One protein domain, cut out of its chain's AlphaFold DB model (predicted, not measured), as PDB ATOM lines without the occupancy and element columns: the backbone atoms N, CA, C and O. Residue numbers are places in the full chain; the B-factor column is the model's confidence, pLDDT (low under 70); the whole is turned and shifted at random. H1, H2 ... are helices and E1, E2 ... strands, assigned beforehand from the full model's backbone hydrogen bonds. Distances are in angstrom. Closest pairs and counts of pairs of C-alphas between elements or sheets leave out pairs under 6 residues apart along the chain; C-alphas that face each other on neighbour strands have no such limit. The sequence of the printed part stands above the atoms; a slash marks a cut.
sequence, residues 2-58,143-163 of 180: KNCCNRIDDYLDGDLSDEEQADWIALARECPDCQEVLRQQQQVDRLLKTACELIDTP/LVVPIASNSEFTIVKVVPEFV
ATOM      1  N   LYS A   2     -29.215 -35.535 -27.171       50.31
ATOM      2  CA  LYS A   2     -29.968 -36.779 -26.934       50.31
ATOM      3  C   LYS A   2     -30.764 -36.601 -25.638       50.31
ATOM      4  O   LYS A   2     -30.145 -36.341 -24.616       50.31
ATOM      5  N   ASN A   3     -32.090 -36.738 -25.691       61.69
ATOM      6  CA  ASN A   3     -32.945 -36.811 -24.503       61.69
ATOM      7  C   ASN A   3     -32.609 -38.097 -23.735       61.69
ATOM      8  O   ASN A   3     -33.203 -39.139 -23.993       61.69
ATOM      9  N   CYS A   4     -31.624 -38.036 -22.837       70.06
ATOM     10  CA  CYS A   4     -31.249 -39.154 -21.967       70.06
ATOM     11  C   CYS A   4     -32.289 -39.442 -20.871       70.06
ATOM     12  O   CYS A   4     -32.207 -40.483 -20.230       70.06
ATOM     13  N   CYS A   5     -33.276 -38.558 -20.678       81.94
ATOM     14  CA  CYS A   5     -34.277 -38.657 -19.611       81.94
ATOM     15  C   CYS A   5     -35.650 -39.145 -20.099       81.94
ATOM     16  O   CYS A   5     -36.658 -38.893 -19.459       81.94
ATOM     17  N   ASN A   6     -35.718 -39.831 -21.237       82.31
ATOM     18  CA  ASN A   6     -36.973 -40.286 -21.846       82.31
ATOM     19  C   ASN A   6     -37.761 -41.332 -21.032       82.31
ATOM     20  O   ASN A   6     -38.898 -41.606 -21.389       82.31
ATOM     21  N   ARG A   7     -37.168 -41.911 -19.981       86.62
ATOM     22  CA  ARG A   7     -37.815 -42.866 -19.060       86.62
ATOM     23  C   ARG A   7     -37.855 -42.366 -17.612       86.62
ATOM     24  O   ARG A   7     -37.894 -43.165 -16.684       86.62
ATOM     25  N   ILE A   8     -37.720 -41.053 -17.409       86.94
ATOM     26  CA  ILE A   8     -37.714 -40.494 -16.053       86.94
ATOM     27  C   ILE A   8     -39.070 -40.660 -15.374       86.94
ATOM     28  O   ILE A   8     -39.097 -41.015 -14.205       86.94
ATOM     29  N   ASP A   9     -40.163 -40.486 -16.116       87.56
ATOM     30  CA  ASP A   9     -41.517 -40.642 -15.586       87.56
ATOM     31  C   ASP A   9     -41.751 -42.097 -15.150       87.56
ATOM     32  O   ASP A   9     -42.029 -42.330 -13.979       87.56
ATOM     33  N   ASP A  10     -41.443 -43.079 -16.012       89.62
ATOM     34  CA  ASP A  10     -41.505 -44.512 -15.666       89.62
ATOM     35  C   ASP A  10     -40.684 -44.856 -14.403       89.62
ATOM     36  O   ASP A  10     -41.087 -45.679 -13.579       89.62
ATOM     37  N   TYR A  11     -39.500 -44.246 -14.244       88.75
ATOM     38  CA  TYR A  11     -38.648 -44.444 -13.067       88.75
ATOM     39  C   TYR A  11     -39.277 -43.859 -11.796       88.75
ATOM     40  O   TYR A  11     -39.174 -44.466 -10.729       88.75
ATOM     41  N   LEU A  12     -39.888 -42.677 -11.897       87.38
ATOM     42  CA  LEU A  12     -40.512 -41.979 -10.774       87.38
ATOM     43  C   LEU A  12     -41.827 -42.632 -10.344       87.38
ATOM     44  O   LEU A  12     -42.093 -42.704  -9.145       87.38
ATOM     45  N   ASP A  13     -42.594 -43.154 -11.298       89.69
ATOM     46  CA  ASP A  13     -43.844 -43.874 -11.048       89.69
ATOM     47  C   ASP A  13     -43.602 -45.306 -10.530       89.69
ATOM     48  O   ASP A  13     -44.500 -45.931  -9.965       89.69
ATOM     49  N   GLY A  14     -42.363 -45.808 -10.636       90.19
ATOM     50  CA  GLY A  14     -41.987 -47.156 -10.202       90.19
ATOM     51  C   GLY A  14     -42.407 -48.252 -11.185       90.19
ATOM     52  O   GLY A  14     -42.492 -49.416 -10.800       90.19
ATOM     53  N   ASP A  15     -42.646 -47.887 -12.444       94.00
ATOM     54  CA  ASP A  15     -43.082 -48.787 -13.517       94.00
ATOM     55  C   ASP A  15     -41.917 -49.557 -14.165       94.00
ATOM     56  O   ASP A  15     -42.124 -50.459 -14.982       94.00
ATOM     57  N   LEU A  16     -40.677 -49.222 -13.800       91.31
ATOM     58  CA  LEU A  16     -39.483 -49.946 -14.228       91.31
ATOM     59  C   LEU A  16     -39.276 -51.222 -13.410       91.31
ATOM     60  O   LEU A  16     -39.382 -51.218 -12.186       91.31
ATOM     61  N   SER A  17     -38.887 -52.303 -14.087       94.75
ATOM     62  CA  SER A  17     -38.367 -53.493 -13.404       94.75
ATOM     63  C   SER A  17     -37.033 -53.203 -12.697       94.75
ATOM     64  O   SER A  17     -36.323 -52.270 -13.067       94.75
ATOM     65  N   ASP A  18     -36.650 -54.025 -11.713       92.12
ATOM     66  CA  ASP A  18     -35.412 -53.835 -10.934       92.12
ATOM     67  C   ASP A  18     -34.152 -53.719 -11.820       92.12
ATOM     68  O   ASP A  18     -33.256 -52.914 -11.548       92.12
ATOM     69  N   GLU A  19     -34.084 -54.502 -12.902       92.69
ATOM     70  CA  GLU A  19     -32.972 -54.468 -13.863       92.69
ATOM     71  C   GLU A  19     -32.963 -53.156 -14.661       92.69
ATOM     72  O   GLU A  19     -31.935 -52.483 -14.756       92.69
ATOM     73  N   GLU A  20     -34.124 -52.728 -15.160       91.06
ATOM     74  CA  GLU A  20     -34.261 -51.467 -15.895       91.06
ATOM     75  C   GLU A  20     -34.023 -50.247 -15.008       91.06
ATOM     76  O   GLU A  20     -33.490 -49.235 -15.468       91.06
ATOM     77  N   GLN A  21     -34.393 -50.341 -13.734       90.62
ATOM     78  CA  GLN A  21     -34.141 -49.307 -12.750       90.62
ATOM     79  C   GLN A  21     -32.635 -49.143 -12.516       90.62
ATOM     80  O   GLN A  21     -32.134 -48.017 -12.496       90.62
ATOM     81  N   ALA A  22     -31.892 -50.248 -12.388       90.75
ATOM     82  CA  ALA A  22     -30.439 -50.217 -12.235       90.75
ATOM     83  C   ALA A  22     -29.742 -49.611 -13.465       90.75
ATOM     84  O   ALA A  22     -28.872 -48.744 -13.317       90.75
ATOM     85  N   ASP A  23     -30.167 -50.006 -14.666       89.19
ATOM     86  CA  ASP A  23     -29.645 -49.481 -15.930       89.19
ATOM     87  C   ASP A  23     -29.952 -47.990 -16.099       89.19
ATOM     88  O   ASP A  23     -29.088 -47.200 -16.500       89.19
ATOM     89  N   TRP A  24     -31.162 -47.566 -15.731       90.50
ATOM     90  CA  TRP A  24     -31.543 -46.162 -15.780       90.50
ATOM     91  C   TRP A  24     -30.763 -45.321 -14.765       90.50
ATOM     92  O   TRP A  24     -30.294 -44.239 -15.107       90.50
ATOM     93  N   ILE A  25     -30.533 -45.821 -13.546       89.31
ATOM     94  CA  ILE A  25     -29.698 -45.136 -12.546       89.31
ATOM     95  C   ILE A  25     -28.261 -44.975 -13.057       89.31
ATOM     96  O   ILE A  25     -27.651 -43.922 -12.848       89.31
ATOM     97  N   ALA A  26     -27.704 -45.992 -13.719       89.94
ATOM     98  CA  ALA A  26     -26.381 -45.897 -14.329       89.94
ATOM     99  C   ALA A  26     -26.347 -44.814 -15.421       89.94
ATOM    100  O   ALA A  26     -25.462 -43.959 -15.402       89.94
ATOM    101  N   LEU A  27     -27.358 -44.776 -16.295       87.81
ATOM    102  CA  LEU A  27     -27.500 -43.759 -17.339       87.81
ATOM    103  C   LEU A  27     -27.687 -42.342 -16.767       87.81
ATOM    104  O   LEU A  27     -27.061 -41.386 -17.229       87.81
ATOM    105  N   ALA A  28     -28.517 -42.192 -15.734       88.38
ATOM    106  CA  ALA A  28     -28.795 -40.914 -15.088       88.38
ATOM    107  C   ALA A  28     -27.543 -40.318 -14.428       88.38
ATOM    108  O   ALA A  28     -27.399 -39.100 -14.359       88.38
ATOM    109  N   ARG A  29     -26.582 -41.147 -13.992       87.69
ATOM    110  CA  ARG A  29     -25.288 -40.664 -13.477       87.69
ATOM    111  C   ARG A  29     -24.430 -39.990 -14.546       87.69
ATOM    112  O   ARG A  29     -23.627 -39.130 -14.202       87.69
ATOM    113  N   GLU A  30     -24.602 -40.349 -15.811       89.06
ATOM    114  CA  GLU A  30     -23.818 -39.807 -16.925       89.06
ATOM    115  C   GLU A  30     -24.495 -38.603 -17.603       89.06
ATOM    116  O   GLU A  30     -23.849 -37.881 -18.362       89.06
ATOM    117  N   CYS A  31     -25.777 -38.351 -17.314       89.19
ATOM    118  CA  CYS A  31     -26.572 -37.276 -17.909       89.19
ATOM    119  C   CYS A  31     -26.891 -36.175 -16.873       89.19
ATOM    120  O   CYS A  31     -27.759 -36.379 -16.021       89.19
ATOM    121  N   PRO A  32     -26.245 -34.991 -16.947       87.00
ATOM    122  CA  PRO A  32     -26.467 -33.889 -16.002       87.00
ATOM    123  C   PRO A  32     -27.926 -33.430 -15.907       87.00
ATOM    124  O   PRO A  32     -28.401 -33.115 -14.820       87.00
ATOM    125  N   ASP A  33     -28.651 -33.444 -17.027       85.44
ATOM    126  CA  ASP A  33     -30.052 -33.019 -17.066       85.44
ATOM    127  C   ASP A  33     -30.942 -33.948 -16.223       85.44
ATOM    128  O   ASP A  33     -31.773 -33.476 -15.449       85.44
ATOM    129  N   CYS A  34     -30.725 -35.269 -16.282       86.88
ATOM    130  CA  CYS A  34     -31.507 -36.212 -15.475       86.88
ATOM    131  C   CYS A  34     -31.158 -36.108 -13.986       86.88
ATOM    132  O   CYS A  34     -32.030 -36.293 -13.139       86.88
ATOM    133  N   GLN A  35     -29.906 -35.779 -13.648       88.38
ATOM    134  CA  GLN A  35     -29.516 -35.529 -12.257       88.38
ATOM    135  C   GLN A  35     -30.245 -34.321 -11.678       88.38
ATOM    136  O   GLN A  35     -30.697 -34.372 -10.534       88.38
ATOM    137  N   GLU A  36     -30.373 -33.248 -12.458       86.06
ATOM    138  CA  GLU A  36     -31.069 -32.048 -12.008       86.06
ATOM    139  C   GLU A  36     -32.564 -32.313 -11.804       86.06
ATOM    140  O   GLU A  36     -33.107 -31.938 -10.765       86.06
ATOM    141  N   VAL A  37     -33.216 -33.045 -12.715       86.06
ATOM    142  CA  VAL A  37     -34.629 -33.421 -12.538       86.06
ATOM    143  C   VAL A  37     -34.819 -34.322 -11.313       86.06
ATOM    144  O   VAL A  37     -35.705 -34.065 -10.499       86.06
ATOM    145  N   LEU A  38     -33.950 -35.317 -11.096       86.69
ATOM    146  CA  LEU A  38     -33.996 -36.148  -9.885       86.69
ATOM    147  C   LEU A  38     -33.809 -35.323  -8.606       86.69
ATOM    148  O   LEU A  38     -34.488 -35.560  -7.608       86.69
ATOM    149  N   ARG A  39     -32.905 -34.337  -8.622       87.00
ATOM    150  CA  ARG A  39     -32.678 -33.435  -7.486       87.00
ATOM    151  C   ARG A  39     -33.929 -32.611  -7.178       87.00
ATOM    152  O   ARG A  39     -34.269 -32.447  -6.004       87.00
ATOM    153  N   GLN A  40     -34.595 -32.100  -8.212       83.19
ATOM    154  CA  GLN A  40     -35.842 -31.346  -8.087       83.19
ATOM    155  C   GLN A  40     -36.976 -32.231  -7.560       83.19
ATOM    156  O   GLN A  40     -37.645 -31.840  -6.605       83.19
ATOM    157  N   GLN A  41     -37.124 -33.453  -8.073       85.69
ATOM    158  CA  GLN A  41     -38.136 -34.388  -7.587       85.69
ATOM    159  C   GLN A  41     -37.915 -34.755  -6.113       85.69
ATOM    160  O   GLN A  41     -38.807 -34.579  -5.290       85.69
ATOM    161  N   GLN A  42     -36.688 -35.118  -5.723       85.19
ATOM    162  CA  GLN A  42     -36.342 -35.386  -4.317       85.19
ATOM    163  C   GLN A  42     -36.571 -34.176  -3.399       85.19
ATOM    164  O   GLN A  42     -36.722 -34.303  -2.180       85.19
ATOM    165  N   GLN A  43     -36.506 -32.965  -3.948       77.50
ATOM    166  CA  GLN A  43     -36.824 -31.750  -3.213       77.50
ATOM    167  C   GLN A  43     -38.336 -31.610  -3.006       77.50
ATOM    168  O   GLN A  43     -38.749 -31.299  -1.889       77.50
ATOM    169  N   VAL A  44     -39.145 -31.884  -4.032       79.25
ATOM    170  CA  VAL A  44     -40.611 -31.925  -3.928       79.25
ATOM    171  C   VAL A  44     -41.051 -33.006  -2.941       79.25
ATOM    172  O   VAL A  44     -41.791 -32.698  -2.010       79.25
ATOM    173  N   ASP A  45     -40.518 -34.223  -3.049       81.69
ATOM    174  CA  ASP A  45     -40.870 -35.347  -2.173       81.69
ATOM    175  C   ASP A  45     -40.576 -35.047  -0.701       81.69
ATOM    176  O   ASP A  45     -41.377 -35.355   0.182       81.69
ATOM    177  N   ARG A  46     -39.445 -34.387  -0.410       78.31
ATOM    178  CA  ARG A  46     -39.118 -33.950   0.957       78.31
ATOM    179  C   ARG A  46     -40.140 -32.960   1.497       78.31
ATOM    180  O   ARG A  46     -40.551 -33.087   2.645       78.31
ATOM    181  N   LEU A  47     -40.551 -31.993   0.684       73.69
ATOM    182  CA  LEU A  47     -41.523 -30.985   1.098       73.69
ATOM    183  C   LEU A  47     -42.921 -31.577   1.276       73.69
ATOM    184  O   LEU A  47     -43.602 -31.228   2.239       73.69
ATOM    185  N   LEU A  48     -43.320 -32.505   0.404       79.44
ATOM    186  CA  LEU A  48     -44.560 -33.260   0.550       79.44
ATOM    187  C   LEU A  48     -44.536 -34.115   1.813       79.44
ATOM    188  O   LEU A  48     -45.488 -34.075   2.583       79.44
ATOM    189  N   LYS A  49     -43.430 -34.811   2.090       80.06
ATOM    190  CA  LYS A  49     -43.275 -35.595   3.317       80.06
ATOM    191  C   LYS A  49     -43.405 -34.724   4.569       80.06
ATOM    192  O   LYS A  49     -44.173 -35.069   5.459       80.06
ATOM    193  N   THR A  50     -42.726 -33.576   4.613       71.50
ATOM    194  CA  THR A  50     -42.861 -32.618   5.722       71.50
ATOM    195  C   THR A  50     -44.298 -32.108   5.856       71.50
ATOM    196  O   THR A  50     -44.811 -32.012   6.968       71.50
ATOM    197  N   ALA A  51     -44.976 -31.812   4.744       69.75
ATOM    198  CA  ALA A  51     -46.374 -31.394   4.765       69.75
ATOM    199  C   ALA A  51     -47.309 -32.503   5.278       69.75
ATOM    200  O   ALA A  51     -48.201 -32.207   6.068       69.75
ATOM    201  N   CYS A  52     -47.092 -33.762   4.887       74.31
ATOM    202  CA  CYS A  52     -47.850 -34.906   5.394       74.31
ATOM    203  C   CYS A  52     -47.620 -35.112   6.896       74.31
ATOM    204  O   CYS A  52     -48.587 -35.233   7.637       74.31
ATOM    205  N   GLU A  53     -46.373 -35.044   7.372       73.38
ATOM    206  CA  GLU A  53     -46.049 -35.141   8.806       73.38
ATOM    207  C   GLU A  53     -46.749 -34.048   9.640       73.38
ATOM    208  O   GLU A  53     -47.218 -34.311  10.748       73.38
ATOM    209  N   LEU A  54     -46.874 -32.833   9.093       63.88
ATOM    210  CA  LEU A  54     -47.597 -31.702   9.695       63.88
ATOM    211  C   LEU A  54     -49.129 -31.848   9.658       63.88
ATOM    212  O   LEU A  54     -49.827 -31.175  10.415       63.88
ATOM    213  N   ILE A  55     -49.667 -32.656   8.743       65.62
ATOM    214  CA  ILE A  55     -51.109 -32.926   8.627       65.62
ATOM    215  C   ILE A  55     -51.506 -34.110   9.516       65.62
ATOM    216  O   ILE A  55     -52.562 -34.063  10.143       65.62
ATOM    217  N   ASP A  56     -50.650 -35.128   9.600       58.72
ATOM    218  CA  ASP A  56     -50.867 -36.337  10.395       58.72
ATOM    219  C   ASP A  56     -50.543 -36.150  11.881       58.72
ATOM    220  O   ASP A  56     -50.799 -37.050  12.681       58.72
ATOM    221  N   THR A  57     -50.016 -34.990  12.288       54.81
ATOM    222  CA  THR A  57     -49.860 -34.668  13.708       54.81
ATOM    223  C   THR A  57     -51.246 -34.421  14.312       54.81
ATOM    224  O   THR A  57     -51.889 -33.419  13.981       54.81
ATOM    225  N   PRO A  58     -51.757 -35.303  15.193       51.97
ATOM    226  CA  PRO A  58     -53.037 -35.067  15.834       51.97
ATOM    227  C   PRO A  58     -52.951 -33.767  16.640       51.97
ATOM    228  O   PRO A  58     -52.022 -33.567  17.420       51.97
ATOM    229  N   LEU A 143     -58.794 -19.415   3.133       44.81
ATOM    230  CA  LEU A 143     -57.565 -18.916   3.725       44.81
ATOM    231  C   LEU A 143     -56.402 -19.690   3.095       44.81
ATOM    232  O   LEU A 143     -56.282 -20.901   3.282       44.81
ATOM    233  N   VAL A 144     -55.564 -18.993   2.332       55.69
ATOM    234  CA  VAL A 144     -54.347 -19.553   1.734       55.69
ATOM    235  C   VAL A 144     -53.213 -19.407   2.748       55.69
ATOM    236  O   VAL A 144     -52.770 -18.296   3.029       55.69
ATOM    237  N   VAL A 145     -52.761 -20.521   3.325       53.53
ATOM    238  CA  VAL A 145     -51.694 -20.548   4.337       53.53
ATOM    239  C   VAL A 145     -50.430 -21.143   3.718       53.53
ATOM    240  O   VAL A 145     -50.458 -22.308   3.323       53.53
ATOM    241  N   PRO A 146     -49.315 -20.402   3.622       57.75
ATOM    242  CA  PRO A 146     -48.057 -20.980   3.163       57.75
ATOM    243  C   PRO A 146     -47.560 -22.007   4.189       57.75
ATOM    244  O   PRO A 146     -47.386 -21.678   5.360       57.75
ATOM    245  N   ILE A 147     -47.351 -23.251   3.754       63.94
ATOM    246  CA  ILE A 147     -46.818 -24.334   4.602       63.94
ATOM    247  C   ILE A 147     -45.294 -24.401   4.472       63.94
ATOM    248  O   ILE A 147     -44.590 -24.599   5.458       63.94
ATOM    249  N   ALA A 148     -44.777 -24.210   3.257       50.31
ATOM    250  CA  ALA A 148     -43.348 -24.212   2.975       50.31
ATOM    251  C   ALA A 148     -43.044 -23.293   1.788       50.31
ATOM    252  O   ALA A 148     -43.820 -23.232   0.834       50.31
ATOM    253  N   SER A 149     -41.918 -22.582   1.836       53.28
ATOM    254  CA  SER A 149     -41.499 -21.671   0.767       53.28
ATOM    255  C   SER A 149     -39.995 -21.734   0.545       53.28
ATOM    256  O   SER A 149     -39.230 -21.780   1.507       53.28
ATOM    257  N   ASN A 150     -39.575 -21.664  -0.715       55.94
ATOM    258  CA  ASN A 150     -38.194 -21.386  -1.103       55.94
ATOM    259  C   ASN A 150     -38.151 -20.241  -2.141       55.94
ATOM    260  O   ASN A 150     -39.124 -19.504  -2.288       55.94
ATOM    261  N   SER A 151     -37.014 -20.064  -2.822       62.69
ATOM    262  CA  SER A 151     -36.808 -19.019  -3.835       62.69
ATOM    263  C   SER A 151     -37.563 -19.235  -5.151       62.69
ATOM    264  O   SER A 151     -37.631 -18.307  -5.949       62.69
ATOM    265  N   GLU A 152     -38.100 -20.432  -5.395       57.25
ATOM    266  CA  GLU A 152     -38.662 -20.827  -6.693       57.25
ATOM    267  C   GLU A 152     -40.143 -21.215  -6.609       57.25
ATOM    268  O   GLU A 152     -40.879 -21.043  -7.576       57.25
ATOM    269  N   PHE A 153     -40.606 -21.701  -5.459       51.16
ATOM    270  CA  PHE A 153     -41.974 -22.146  -5.260       51.16
ATOM    271  C   PHE A 153     -42.414 -22.077  -3.793       51.16
ATOM    272  O   PHE A 153     -41.624 -22.128  -2.843       51.16
ATOM    273  N   THR A 154     -43.730 -21.984  -3.615       53.00
ATOM    274  CA  THR A 154     -44.389 -21.933  -2.310       53.00
ATOM    275  C   THR A 154     -45.548 -22.916  -2.308       53.00
ATOM    276  O   THR A 154     -46.450 -22.827  -3.139       53.00
ATOM    277  N   ILE A 155     -45.537 -23.848  -1.358       55.22
ATOM    278  CA  ILE A 155     -46.638 -24.784  -1.135       55.22
ATOM    279  C   ILE A 155     -47.639 -24.112  -0.201       55.22
ATOM    280  O   ILE A 155     -47.287 -23.683   0.903       55.22
ATOM    281  N   VAL A 156     -48.895 -24.034  -0.636       62.81
ATOM    282  CA  VAL A 156     -49.976 -23.389   0.111       62.81
ATOM    283  C   VAL A 156     -51.063 -24.389   0.504       62.81
ATOM    284  O   VAL A 156     -51.508 -25.198  -0.306       62.81
ATOM    285  N   LYS A 157     -51.525 -24.314   1.754       50.69
ATOM    286  CA  LYS A 157     -52.756 -24.955   2.227       50.69
ATOM    287  C   LYS A 157     -53.919 -24.034   1.909       50.69
ATOM    288  O   LYS A 157     -53.956 -22.915   2.414       50.69
ATOM    289  N   VAL A 158     -54.888 -24.499   1.134       63.22
ATOM    290  CA  VAL A 158     -56.158 -23.783   0.973       63.22
ATOM    291  C   VAL A 158     -57.132 -24.329   2.011       63.22
ATOM    292  O   VAL A 158     -57.626 -25.447   1.881       63.22
ATOM    293  N   VAL A 159     -57.379 -23.564   3.075       50.03
ATOM    294  CA  VAL A 159     -58.400 -23.898   4.074       50.03
ATOM    295  C   VAL A 159     -59.725 -23.294   3.604       50.03
ATOM    296  O   VAL A 159     -59.813 -22.068   3.505       50.03
ATOM    297  N   PRO A 160     -60.758 -24.098   3.297       51.62
ATOM    298  CA  PRO A 160     -62.053 -23.547   2.924       51.62
ATOM    299  C   PRO A 160     -62.643 -22.763   4.105       51.62
ATOM    300  O   PRO A 160     -62.646 -23.251   5.238       51.62
ATOM    301  N   GLU A 161     -63.150 -21.551   3.858       49.72
ATOM    302  CA  GLU A 161     -63.924 -20.828   4.867       49.72
ATOM    303  C   GLU A 161     -65.219 -21.608   5.112       49.72
ATOM    304  O   GLU A 161     -66.118 -21.669   4.269       49.72
ATOM    305  N   PHE A 162     -65.323 -22.249   6.274       45.19
ATOM    306  CA  PHE A 162     -66.597 -22.791   6.710       45.19
ATOM    307  C   PHE A 162     -67.510 -21.611   7.036       45.19
ATOM    308  O   PHE A 162     -67.326 -20.935   8.050       45.19
ATOM    309  N   VAL A 163     -68.515 -21.380   6.191       40.84
ATOM    310  CA  VAL A 163     -69.653 -20.524   6.531       40.84
ATOM    311  C   VAL A 163     -70.337 -21.166   7.736       40.84
ATOM    312  O   VAL A 163     -71.147 -22.081   7.599       40.84
TER     313      VAL A 163
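This is residues 2 to 58 and 143 to 163 of the 180 residues of an uncharacterized protein of Blastopirellula marina (UniProt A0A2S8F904). What does the model look like? A long helix, H3, is the spine of an elongated model: the strand hairpin E1 E2 runs beside its residues 44 to 54, while at its first end H2 turns off at a corner, with short H1 in the angle between H2 and H3. What is it built of? The printed part has 78 residues with three named helices and two named strands, in the order H1 H2 H3 E1 E2, of mixed class, its two-stranded sheet antiparallel. It is only just loose, close to extended, with a radius of gyration of the C-alphas of 17.0 A and spans of 53 by 27 by 20 A.

How do the strands pair? E1, residues 143 to 149, and E2, residues 154 to 160, form an antiparallel hairpin, their directions at 157 degrees. N 145 and O 157, 2.8 A apart, are within hydrogen-bond range. Which helix is beside them? H3, residues 32 to 55, has its closest C-alphas to E1 at Ala 51 and Ile 147, 7.1 A apart; H3 and E2 are near each other, with 6 pairs of C-alphas within 10 A. What stands at the other end? H2, residues 18 to 30, only just touches H3, only at the corner, with 3 pairs of C-alphas within 8 A, the closest those of Ala 28 and Cys 34 at 5.4 A; they stand at a steep tilt of 63 degrees, opposite ways. H1, residues 8 to 13, is close to H2 but not clearly touching, the closest C-alphas being those of Tyr 11 and Gln 21 at 6.6 A. How complete are the helix backbones? Every O i to N i+4 pair is within hydrogen-bond range in H1 and H3, and 8 of 9 in H2.

How long are the elements? From first to last C-alpha, E1 measures 16.6 A, E2 18.5 A, H3 34.9 A, H2 19.2 A and H1 8.6 A. Where are the anchors? H1 begins at C-alpha 8 (-37.714, -40.494, -16.053), and E2 ends at C-alpha 160 (-62.053, -23.547, 2.924).

Is anything missing? Residues 59 to 142 are not printed, and C-alphas 58 and 143 are 20.7 A apart across the cut. Where is confidence low? Residues 2 to 3, 51, 54 to 58 and 143 to 163 are under 70.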